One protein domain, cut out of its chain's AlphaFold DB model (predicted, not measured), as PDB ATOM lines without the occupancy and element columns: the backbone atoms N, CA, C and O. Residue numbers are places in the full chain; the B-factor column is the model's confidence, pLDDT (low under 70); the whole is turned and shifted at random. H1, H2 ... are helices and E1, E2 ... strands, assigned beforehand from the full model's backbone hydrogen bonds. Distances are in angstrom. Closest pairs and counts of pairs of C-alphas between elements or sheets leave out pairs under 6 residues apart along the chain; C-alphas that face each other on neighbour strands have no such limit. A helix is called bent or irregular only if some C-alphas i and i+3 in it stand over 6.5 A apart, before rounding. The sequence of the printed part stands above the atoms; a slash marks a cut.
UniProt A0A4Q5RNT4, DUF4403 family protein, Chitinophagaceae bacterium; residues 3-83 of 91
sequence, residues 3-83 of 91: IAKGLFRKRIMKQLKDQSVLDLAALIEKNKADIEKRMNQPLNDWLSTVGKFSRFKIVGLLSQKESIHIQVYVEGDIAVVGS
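What this domain is: This is residues 3 to 83 of the 91 residues of the protein "DUF4403 family protein" of Chitinophagaceae bacterium (UniProt A0A4Q5RNT4). This is a long, narrow rod made of a bowed two-strand hairpin, E2 and E3, with the second arm of a bent helix, H1b, running along one face of it. The first arm, H1a, turns away at the bend and runs apart from the strands, while the three-residue strand E1 sits beside E2 at the far end of the rod from residue 3. The printed part has 81 residues with one named helix and three named strands, in the order H1, E1, E2, E3; the class is mixed, helices and strands, and the sheet E1 - E2 - E3 is antiparallel throughout. It is extended, with a radius of gyration of the C-alphas of 18.1 A and spans of 62 by 23 by 18 A.

How they stand to each other: Start at residues 3 to 39, assigned by hydrogen bonds as one helix, H1, but bent: C-alphas 18 and 21 are 7.8 A apart. Its arms, H1a, residues 3 to 18, and H1b, residues 21 to 39, are about perpendicular at 75 degrees. H1b is itself irregular, with C-alphas 30 and 33 at 7.2 A, and has a kink of 49 degrees near residue 33. Every O i to N i+4 pair is within hydrogen-bond range in H1a, and 12 of 15 in H1b. Next come E1, residues 42 to 44, E2, residues 47 to 63, and E3, residues 68 to 82, a meander, each strand the antiparallel neighbour of the one before. In the hairpin E1 and E2, look for N 43 and O 47 at 2.8 A; in the hairpin E2 and E3, for N 50 and O 79 at 2.8 A and N 73 and O 57 at 2.7 A. E2 bends by 63 degrees at residue 54 and E3 by 50 degrees at residue 75; the sheet is twisted, with C-alphas up to 4.1 A off its best plane. H1b is on the sheet at a height of 8.7 A, over E2 and along the strands, at 18 degrees to E2 on the local plane. Their closest C-alphas are those of Met 39 and Gly 51, 5.9 A apart. H1a is only just not on the sheet, with 4 pairs of C-alphas within 10 A, and is apart from E1, E2 and E3.

Where its parts are: Find C-alpha 3 at (34.258, 45.928, 282.796); from there H1a runs 23.0 A to Asp 18, and H1b then covers 24.5 A from Val 21 to Met 39. Find C-alpha 47 at (3.361, 1.338, 298.908), where E2 begins its 42.7 A. E3 returns over 41.8 A to C-alpha 82 at (2.177, -2.207, 296.571).

The domain as a whole: The C-alphas of Ile 3 and Ser 83, the two farthest apart, are 62.2 A from each other. The printed part has no cut, and its three links are tight. Mean pLDDT of the printed part is 70.3; look for values under 70 at residues 3 to 29, 57, 60, 63, 65 and 67.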
ATOM      1  N   ILE A   3      33.154  46.730 283.360       50.00
ATOM      2  CA  ILE A   3      34.258  45.928 282.796       50.00
ATOM      3  C   ILE A   3      34.397  44.569 283.510       50.00
ATOM      4  O   ILE A   3      34.644  43.547 282.869       50.00
ATOM      5  N   ALA A   4      34.132  44.521 284.821       52.97
ATOM      6  CA  ALA A   4      34.216  43.297 285.621       52.97
ATOM      7  C   ALA A   4      33.201  42.227 285.176       52.97
ATOM      8  O   ALA A   4      33.583  41.085 284.936       52.97
ATOM      9  N   LYS A   5      31.925  42.594 284.963       49.12
ATOM     10  CA  LYS A   5      30.883  41.660 284.487       49.12
ATOM     11  C   LYS A   5      31.254  40.996 283.154       49.12
ATOM     12  O   LYS A   5      31.026  39.801 282.985       49.12
ATOM     13  N   GLY A   6      31.861  41.743 282.229       54.03
ATOM     14  CA  GLY A   6      32.295  41.217 280.932       54.03
ATOM     15  C   GLY A   6      33.435  40.200 281.042       54.03
ATOM     16  O   GLY A   6      33.429  39.191 280.335       54.03
ATOM     17  N   LEU A   7      34.378  40.426 281.961       57.78
ATOM     18  CA  LEU A   7      35.484  39.507 282.234       57.78
ATOM     19  C   LEU A   7      35.015  38.249 282.973       57.78
ATOM     20  O   LEU A   7      35.371  37.150 282.556       57.78
ATOM     21  N   PHE A   8      34.162  38.385 283.994       55.69
ATOM     22  CA  PHE A   8      33.569  37.241 284.695       55.69
ATOM     23  C   PHE A   8      32.735  36.375 283.755       55.69
ATOM     24  O   PHE A   8      32.918  35.162 283.726       55.69
ATOM     25  N   ARG A   9      31.900  36.982 282.902       54.44
ATOM     26  CA  ARG A   9      31.101  36.248 281.914       54.44
ATOM     27  C   ARG A   9      31.971  35.474 280.924       54.44
ATOM     28  O   ARG A   9      31.694  34.308 280.664       54.44
ATOM     29  N   LYS A  10      33.042  36.090 280.410       60.28
ATOM     30  CA  LYS A  10      33.988  35.416 279.505       60.28
ATOM     31  C   LYS A  10      34.751  34.290 280.203       60.28
ATOM     32  O   LYS A  10      34.963  33.254 279.587       60.28
ATOM     33  N   ARG A  11      35.135  34.462 281.470       57.75
ATOM     34  CA  ARG A  11      35.869  33.450 282.248       57.75
ATOM     35  C   ARG A  11      34.979  32.261 282.619       57.75
ATOM     36  O   ARG A  11      35.403  31.133 282.420       57.75
ATOM     37  N   ILE A  12      33.736  32.522 283.032       57.59
ATOM     38  CA  ILE A  12      32.717  31.496 283.301       57.59
ATOM     39  C   ILE A  12      32.376  30.740 282.015       57.59
ATOM     40  O   ILE A  12      32.411  29.521 282.020       57.59
ATOM     41  N   MET A  13      32.134  31.424 280.889       54.75
ATOM     42  CA  MET A  13      31.925  30.744 279.601       54.75
ATOM     43  C   MET A  13      33.120  29.885 279.196       54.75
ATOM     44  O   MET A  13      32.920  28.783 278.705       54.75
ATOM     45  N   LYS A  14      34.350  30.376 279.386       59.66
ATOM     46  CA  LYS A  14      35.567  29.650 279.004       59.66
ATOM     47  C   LYS A  14      35.792  28.418 279.891       59.66
ATOM     48  O   LYS A  14      36.056  27.350 279.366       59.66
ATOM     49  N   GLN A  15      35.583  28.534 281.204       52.44
ATOM     50  CA  GLN A  15      35.637  27.392 282.125       52.44
ATOM     51  C   GLN A  15      34.500  26.393 281.888       52.44
ATOM     52  O   GLN A  15      34.741  25.191 281.876       52.44
ATOM     53  N   LEU A  16      33.278  26.875 281.626       53.25
ATOM     54  CA  LEU A  16      32.143  26.005 281.319       53.25
ATOM     55  C   LEU A  16      32.367  25.203 280.028       53.25
ATOM     56  O   LEU A  16      31.967  24.046 279.936       53.25
ATOM     57  N   LYS A  17      33.018  25.814 279.032       51.38
ATOM     58  CA  LYS A  17      33.296  25.185 277.736       51.38
ATOM     59  C   LYS A  17      34.353  24.083 277.824       51.38
ATOM     60  O   LYS A  17      34.222  23.091 277.116       51.38
ATOM     61  N   ASP A  18      35.349  24.252 278.693       51.31
ATOM     62  CA  ASP A  18      36.502  23.347 278.772       51.31
ATOM     63  C   ASP A  18      36.393  22.298 279.902       51.31
ATOM     64  O   ASP A  18      37.051  21.265 279.818       51.31
ATOM     65  N   GLN A  19      35.564  22.507 280.940       47.91
ATOM     66  CA  GLN A  19      35.486  21.598 282.106       47.91
ATOM     67  C   GLN A  19      34.093  21.005 282.396       47.91
ATOM     68  O   GLN A  19      33.995  19.928 282.981       47.91
ATOM     69  N   SER A  20      32.990  21.644 281.991       51.88
ATOM     70  CA  SER A  20      31.675  21.292 282.562       51.88
ATOM     71  C   SER A  20      31.004  20.045 282.008       51.88
ATOM     72  O   SER A  20      30.145  19.490 282.686       51.88
ATOM     73  N   VAL A  21      31.368  19.577 280.815       50.31
ATOM     74  CA  VAL A  21      30.759  18.354 280.263       50.31
ATOM     75  C   VAL A  21      31.297  17.107 280.971       50.31
ATOM     76  O   VAL A  21      30.536  16.173 281.211       50.31
ATOM     77  N   LEU A  22      32.576  17.119 281.366       47.81
ATOM     78  CA  LEU A  22      33.212  16.001 282.067       47.81
ATOM     79  C   LEU A  22      32.828  15.982 283.556       47.81
ATOM     80  O   LEU A  22      32.462  14.931 284.078       47.81
ATOM     81  N   ASP A  23      32.819  17.147 284.215       57.06
ATOM     82  CA  ASP A  23      32.532  17.225 285.653       57.06
ATOM     83  C   ASP A  23      31.048  17.069 285.992       57.06
ATOM     84  O   ASP A  23      30.728  16.461 287.008       57.06
ATOM     85  N   LEU A  24      30.114  17.565 285.172       58.91
ATOM     86  CA  LEU A  24      28.687  17.391 285.476       58.91
ATOM     87  C   LEU A  24      28.259  15.937 285.289       58.91
ATOM     88  O   LEU A  24      27.569  15.414 286.157       58.91
ATOM     89  N   ALA A  25      28.719  15.268 284.227       60.12
ATOM     90  CA  ALA A  25      28.507  13.831 284.046       60.12
ATOM     91  C   ALA A  25      29.065  13.037 285.238       60.12
ATOM     92  O   ALA A  25      28.337  12.242 285.828       60.12
ATOM     93  N   ALA A  26      30.295  13.338 285.668       62.97
ATOM     94  CA  ALA A  26      30.909  12.712 286.835       62.97
ATOM     95  C   ALA A  26      30.160  13.015 288.147       62.97
ATOM     96  O   ALA A  26      30.008  12.137 288.994       62.97
ATOM     97  N   LEU A  27      29.650  14.237 288.323       65.69
ATOM     98  CA  LEU A  27      28.841  14.617 289.483       65.69
ATOM     99  C   LEU A  27      27.492  13.900 289.494       65.69
ATOM    100  O   LEU A  27      27.023  13.515 290.561       65.69
ATOM    101  N   ILE A  28      26.862  13.699 288.340       67.00
ATOM    102  CA  ILE A  28      25.611  12.939 288.251       67.00
ATOM    103  C   ILE A  28      25.875  11.468 288.537       67.00
ATOM    104  O   ILE A  28      25.133  10.870 289.303       67.00
ATOM    105  N   GLU A  29      26.943  10.899 287.981       69.94
ATOM    106  CA  GLU A  29      27.353   9.519 288.240       69.94
ATOM    107  C   GLU A  29      27.632   9.302 289.736       69.94
ATOM    108  O   GLU A  29      27.137   8.348 290.333       69.94
ATOM    109  N   LYS A  30      28.322  10.254 290.375       76.62
ATOM    110  CA  LYS A  30      28.601  10.243 291.815       76.62
ATOM    111  C   LYS A  30      27.335  10.340 292.669       76.62
ATOM    112  O   LYS A  30      27.252   9.685 293.701       76.62
ATOM    113  N   ASN A  31      26.358  11.144 292.248       75.56
ATOM    114  CA  ASN A  31      25.102  11.343 292.978       75.56
ATOM    115  C   ASN A  31      23.982  10.394 292.521       75.56
ATOM    116  O   ASN A  31      22.872  10.459 293.048       75.56
ATOM    117  N   LYS A  32      24.246   9.499 291.560       75.62
ATOM    118  CA  LYS A  32      23.246   8.584 291.001       75.62
ATOM    119  C   LYS A  32      22.624   7.714 292.086       75.62
ATOM    120  O   LYS A  32      21.407   7.579 292.119       75.62
ATOM    121  N   ALA A  33      23.441   7.198 293.001       78.19
ATOM    122  CA  ALA A  33      22.971   6.386 294.120       78.19
ATOM    123  C   ALA A  33      22.001   7.154 295.033       78.19
ATOM    124  O   ALA A  33      20.993   6.599 295.462       78.19
ATOM    125  N   ASP A  34      22.257   8.438 295.289       80.75
ATOM    126  CA  ASP A  34      21.374   9.275 296.108       80.75
ATOM    127  C   ASP A  34      20.071   9.623 295.376       80.75
ATOM    128  O   ASP A  34      18.998   9.636 295.987       80.75
ATOM    129  N   ILE A  35      20.143   9.850 294.060       77.56
ATOM    130  CA  ILE A  35      18.968  10.051 293.199       77.56
ATOM    131  C   ILE A  35      18.105   8.787 293.194       77.56
ATOM    132  O   ILE A  35      16.906   8.864 293.452       77.56
ATOM    133  N   GLU A  36      18.708   7.619 292.977       79.88
ATOM    134  CA  GLU A  36      18.010   6.333 292.992       79.88
ATOM    135  C   GLU A  36      17.435   6.021 294.372       79.88
ATOM    136  O   GLU A  36      16.301   5.567 294.469       79.88
ATOM    137  N   LYS A  37      18.147   6.333 295.456       81.56
ATOM    138  CA  LYS A  37      17.638   6.168 296.822       81.56
ATOM    139  C   LYS A  37      16.413   7.039 297.088       81.56
ATOM    140  O   LYS A  37      15.486   6.603 297.760       81.56
ATOM    141  N   ARG A  38      16.385   8.259 296.551       79.56
ATOM    142  CA  ARG A  38      15.226   9.152 296.674       79.56
ATOM    143  C   ARG A  38      14.073   8.753 295.756       79.56
ATOM    144  O   ARG A  38      12.921   8.983 296.105       79.56
ATOM    145  N   MET A  39      14.374   8.138 294.614       76.88
ATOM    146  CA  MET A  39      13.375   7.502 293.754       76.88
ATOM    147  C   MET A  39      12.816   6.217 294.369       76.88
ATOM    148  O   MET A  39      11.665   5.891 294.107       76.88
ATOM    149  N   ASN A  40      13.598   5.511 295.185       83.62
ATOM    150  CA  ASN A  40      13.254   4.222 295.781       83.62
ATOM    151  C   ASN A  40      12.901   4.377 297.259       83.62
ATOM    152  O   ASN A  40      13.651   3.945 298.136       83.62
ATOM    153  N   GLN A  41      11.771   5.026 297.538       83.06
ATOM    154  CA  GLN A  41      11.354   5.328 298.901       83.06
ATOM    155  C   GLN A  41       9.951   4.791 299.206       83.06
ATOM    156  O   GLN A  41       9.091   4.732 298.322       83.06
ATOM    157  N   PRO A  42       9.692   4.389 300.461       82.56
ATOM    158  CA  PRO A  42       8.345   4.058 300.894       82.56
ATOM    159  C   PRO A  42       7.469   5.318 300.845       82.56
ATOM    160  O   PRO A  42       7.854   6.372 301.349       82.56
ATOM    161  N   LEU A  43       6.292   5.204 300.229       81.69
ATOM    162  CA  LEU A  43       5.262   6.245 300.254       81.69
ATOM    163  C   LEU A  43       4.371   6.088 301.489       81.69
ATOM    164  O   LEU A  43       3.959   7.080 302.084       81.69
ATOM    165  N   ASN A  44       4.061   4.843 301.855       82.12
ATOM    166  CA  ASN A  44       3.330   4.467 303.064       82.12
ATOM    167  C   ASN A  44       3.632   2.996 303.428       82.12
ATOM    168  O   ASN A  44       4.430   2.341 302.761       82.12
ATOM    169  N   ASP A  45       2.965   2.465 304.456       78.69
ATOM    170  CA  ASP A  45       3.201   1.111 304.992       78.69
ATOM    171  C   ASP A  45       3.003  -0.041 303.990       78.69
ATOM    172  O   ASP A  45       3.401  -1.172 304.263       78.69
ATOM    173  N   TRP A  46       2.362   0.210 302.849       80.31
ATOM    174  CA  TRP A  46       2.033  -0.808 301.851       80.31
ATOM    175  C   TRP A  46       2.398  -0.402 300.420       80.31
ATOM    176  O   TRP A  46       2.195  -1.206 299.518       80.31
ATOM    177  N   LEU A  47       2.945   0.799 300.204       82.12
ATOM    178  CA  LEU A  47       3.361   1.338 298.908       82.12
ATOM    179  C   LEU A  47       4.806   1.820 298.965       82.12
ATOM    180  O   LEU A  47       5.175   2.642 299.805       82.12
ATOM    181  N   SER A  48       5.590   1.414 297.980       83.75
ATOM    182  CA  SER A  48       6.919   1.945 297.718       83.75
ATOM    183  C   SER A  48       7.043   2.383 296.266       83.75
ATOM    184  O   SER A  48       6.430   1.813 295.362       83.75
ATOM    185  N   THR A  49       7.835   3.421 296.027       85.12
ATOM    186  CA  THR A  49       8.313   3.709 294.679       85.12
ATOM    187  C   THR A  49       9.527   2.836 294.402       85.12
ATOM    188  O   THR A  49      10.398   2.670 295.255       85.12
ATOM    189  N   VAL A  50       9.575   2.263 293.206       81.69
ATOM    190  CA  VAL A  50      10.750   1.582 292.674       81.69
ATOM    191  C   VAL A  50      11.030   2.136 291.290       81.69
ATOM    192  O   VAL A  50      10.134   2.292 290.468       81.69
ATOM    193  N   GLY A  51      12.274   2.462 291.015       78.00
ATOM    194  CA  GLY A  51      12.650   3.129 289.794       78.00
ATOM    195  C   GLY A  51      14.138   3.039 289.544       78.00
ATOM    196  O   GLY A  51      14.946   2.821 290.452       78.00
ATOM    197  N   LYS A  52      14.491   3.181 288.271       80.94
ATOM    198  CA  LYS A  52      15.875   3.199 287.814       80.94
ATOM    199  C   LYS A  52      16.134   4.484 287.065       80.94
ATOM    200  O   LYS A  52      15.352   4.902 286.212       80.94
ATOM    201  N   PHE A  53      17.265   5.091 287.389       79.69
ATOM    202  CA  PHE A  53      17.719   6.276 286.703       79.69
ATOM    203  C   PHE A  53      18.525   5.870 285.463       79.69
ATOM    204  O   PHE A  53      19.608   5.289 285.581       79.69
ATOM    205  N   SER A  54      17.999   6.162 284.272       79.19
ATOM    206  CA  SER A  54      18.577   5.682 283.013       79.19
ATOM    207  C   SER A  54      19.588   6.666 282.435       79.19
ATOM    208  O   SER A  54      20.697   6.271 282.067       79.19
ATOM    209  N   ARG A  55      19.236   7.953 282.340       71.94
ATOM    210  CA  ARG A  55      20.076   8.929 281.642       71.94
ATOM    211  C   ARG A  55      19.838  10.359 282.112       71.94
ATOM    212  O   ARG A  55      18.713  10.814 282.276       71.94
ATOM    213  N   PHE A  56      20.938  11.097 282.213       74.12
ATOM    214  CA  PHE A  56      20.948  12.546 282.369       74.12
ATOM    215  C   PHE A  56      21.870  13.137 281.311       74.12
ATOM    216  O   PHE A  56      23.012  12.697 281.170       74.12
ATOM    217  N   LYS A  57      21.409  14.132 280.560       69.62
ATOM    218  CA  LYS A  57      22.228  14.849 279.577       69.62
ATOM    219  C   LYS A  57      21.916  16.333 279.626       69.62
ATOM    220  O   LYS A  57      20.762  16.721 279.728       69.62
ATOM    221  N   ILE A  58      22.932  17.172 279.483       71.06
ATOM    222  CA  ILE A  58      22.724  18.601 279.243       71.06
ATOM    223  C   ILE A  58      22.617  18.776 277.735       71.06
ATOM    224  O   ILE A  58      23.572  18.522 277.009       71.06
ATOM    225  N   VAL A  59      21.431  19.147 277.267       74.75
ATOM    226  CA  VAL A  59      21.115  19.258 275.836       74.75
ATOM    227  C   VAL A  59      21.341  20.666 275.295       74.75
ATOM    228  O   VAL A  59      21.483  20.837 274.089       74.75
ATOM    229  N   GLY A  60      21.446  21.674 276.163       62.03
ATOM    230  CA  GLY A  60      21.698  23.039 275.720       62.03
ATOM    231  C   GLY A  60      22.123  23.976 276.839       62.03
ATOM    232  O   GLY A  60      21.713  23.838 277.991       62.03
ATOM    233  N   LEU A  61      22.933  24.964 276.475       72.56
ATOM    234  CA  LEU A  61      23.304  26.075 277.338       72.56
ATOM    235  C   LEU A  61      23.016  27.375 276.587       72.56
ATOM    236  O   LEU A  61      23.724  27.729 275.645       72.56
ATOM    237  N   LEU A  62      21.980  28.098 277.001       72.62
ATOM    238  CA  LEU A  62      21.632  29.388 276.423       72.62
ATOM    239  C   LEU A  62      22.114  30.496 277.361       72.62
ATOM    240  O   LEU A  62      21.497  30.773 278.388       72.62
ATOM    241  N   SER A  63      23.226  31.146 277.017       64.19
ATOM    242  CA  SER A  63      23.686  32.318 277.768       64.19
ATOM    243  C   SER A  63      23.055  33.594 277.218       64.19
ATOM    244  O   SER A  63      23.463  34.114 276.179       64.19
ATOM    245  N   GLN A  64      22.098  34.140 277.959       75.00
ATOM    246  CA  GLN A  64      21.554  35.473 277.730       75.00
ATOM    247  C   GLN A  64      22.410  36.531 278.445       75.00
ATOM    248  O   GLN A  64      23.353  36.219 279.175       75.00
ATOM    249  N   LYS A  65      22.137  37.818 278.185       69.94
ATOM    250  CA  LYS A  65      22.929  38.936 278.733       69.94
ATOM    251  C   LYS A  65      22.983  38.945 280.266       69.94
ATOM    252  O   LYS A  65      24.004  39.362 280.808       69.94
ATOM    253  N   GLU A  66      21.933  38.454 280.924       78.38
ATOM    254  CA  GLU A  66      21.777  38.495 282.384       78.38
ATOM    255  C   GLU A  66      21.461  37.131 283.015       78.38
ATOM    256  O   GLU A  66      21.448  37.018 284.236       78.38
ATOM    257  N   SER A  67      21.277  36.081 282.209       64.94
ATOM    258  CA  SER A  67      20.971  34.735 282.693       64.94
ATOM    259  C   SER A  67      21.714  33.659 281.903       64.94
ATOM    260  O   SER A  67      22.110  33.841 280.748       64.94
ATOM    261  N   ILE A  68      21.919  32.511 282.540       72.44
ATOM    262  CA  ILE A  68      22.361  31.284 281.883       72.44
ATOM    263  C   ILE A  68      21.216  30.296 282.045       72.44
ATOM    264  O   ILE A  68      20.887  29.916 283.165       72.44
ATOM    265  N   HIS A  69      20.587  29.909 280.940       73.00
ATOM    266  CA  HIS A  69      19.587  28.851 280.943       73.00
ATOM    267  C   HIS A  69      20.272  27.542 280.578       73.00
ATOM    268  O   HIS A  69      20.935  27.439 279.544       73.00
ATOM    269  N   ILE A  70      20.108  26.548 281.439       76.31
ATOM    270  CA  ILE A  70      20.626  25.202 281.230       76.31
ATOM    271  C   ILE A  70      19.432  24.330 280.862       76.31
ATOM    272  O   ILE A  70      18.456  24.271 281.605       76.31
ATOM    273  N   GLN A  71      19.495  23.681 279.705       71.69
ATOM    274  CA  GLN A  71      18.508  22.698 279.286       71.69
ATOM    275  C   GLN A  71      19.044  21.308 279.589       71.69
ATOM    276  O   GLN A  71      20.118  20.917 279.125       71.69
ATOM    277  N   VAL A  72      18.272  20.568 280.373       74.94
ATOM    278  CA  VAL A  72      18.632  19.246 280.862       74.94
ATOM    279  C   VAL A  72      17.585  18.251 280.386       74.94
ATOM    280  O   VAL A  72      16.389  18.485 280.519       74.94
ATOM    281  N   TYR A  73      18.056  17.141 279.837       74.31
ATOM    282  CA  TYR A  73      17.274  15.969 279.505       74.31
ATOM    283  C   TYR A  73      17.483  14.910 280.584       74.31
ATOM    284  O   TYR A  73      18.618  14.516 280.863       74.31
ATOM    285  N   VAL A  74      16.384  14.459 281.177       79.12
ATOM    286  CA  VAL A  74      16.370  13.452 282.237       79.12
ATOM    287  C   VAL A  74      15.425  12.337 281.821       79.12
ATOM    288  O   VAL A  74      14.297  12.603 281.418       79.12
ATOM    289  N   GLU A  75      15.894  11.101 281.920       81.44
ATOM    290  CA  GLU A  75      15.164   9.896 281.542       81.44
ATOM    291  C   GLU A  75      15.357   8.836 282.628       81.44
ATOM    292  O   GLU A  75      16.477   8.560 283.075       81.44
ATOM    293  N   GLY A  76      14.257   8.234 283.054       82.25
ATOM    294  CA  GLY A  76      14.245   7.183 284.055       82.25
ATOM    295  C   GLY A  76      12.849   6.605 284.203       82.25
ATOM    296  O   GLY A  76      11.860   7.257 283.869       82.25
ATOM    297  N   ASP A  77      12.799   5.387 284.724       83.56
ATOM    298  CA  ASP A  77      11.560   4.667 284.967       83.56
ATOM    299  C   ASP A  77      11.215   4.753 286.446       83.56
ATOM    300  O   ASP A  77      12.077   4.551 287.308       83.56
ATOM    301  N   ILE A  78       9.950   5.033 286.744       84.12
ATOM    302  CA  ILE A  78       9.409   4.973 288.096       84.12
ATOM    303  C   ILE A  78       8.106   4.185 288.075       84.12
ATOM    304  O   ILE A  78       7.209   4.436 287.275       84.12
ATOM    305  N   ALA A  79       8.018   3.215 288.969       82.00
ATOM    306  CA  ALA A  79       6.848   2.406 289.224       82.00
ATOM    307  C   ALA A  79       6.490   2.514 290.705       82.00
ATOM    308  O   ALA A  79       7.342   2.752 291.562       82.00
ATOM    309  N   VAL A  80       5.214   2.329 291.009       84.44
ATOM    310  CA  VAL A  80       4.737   2.216 292.386       84.44
ATOM    311  C   VAL A  80       4.385   0.755 292.603       84.44
ATOM    312  O   VAL A  80       3.571   0.200 291.867       84.44
ATOM    313  N   VAL A  81       5.017   0.128 293.589       83.81
ATOM    314  CA  VAL A  81       4.749  -1.258 293.963       83.81
ATOM    315  C   VAL A  81       4.035  -1.257 295.299       83.81
ATOM    316  O   VAL A  81       4.455  -0.594 296.245       83.81
ATOM    317  N   GLY A  82       2.933  -1.997 295.351       80.94
ATOM    318  CA  GLY A  82       2.177  -2.207 296.571       80.94
ATOM    319  C   GLY A  82       2.322  -3.634 297.075       80.94
ATOM    320  O   GLY A  82       2.046  -4.570 296.330       80.94
ATOM    321  N   SER A  83       2.695  -3.794 298.342       73.00
ATOM    322  CA  SER A  83       2.619  -5.071 299.058       73.00
ATOM    323  C   SER A  83       1.563  -4.940 300.141       73.00
ATOM    324  O   SER A  83       1.773  -4.288 301.161       73.00
TER     325      SER A  83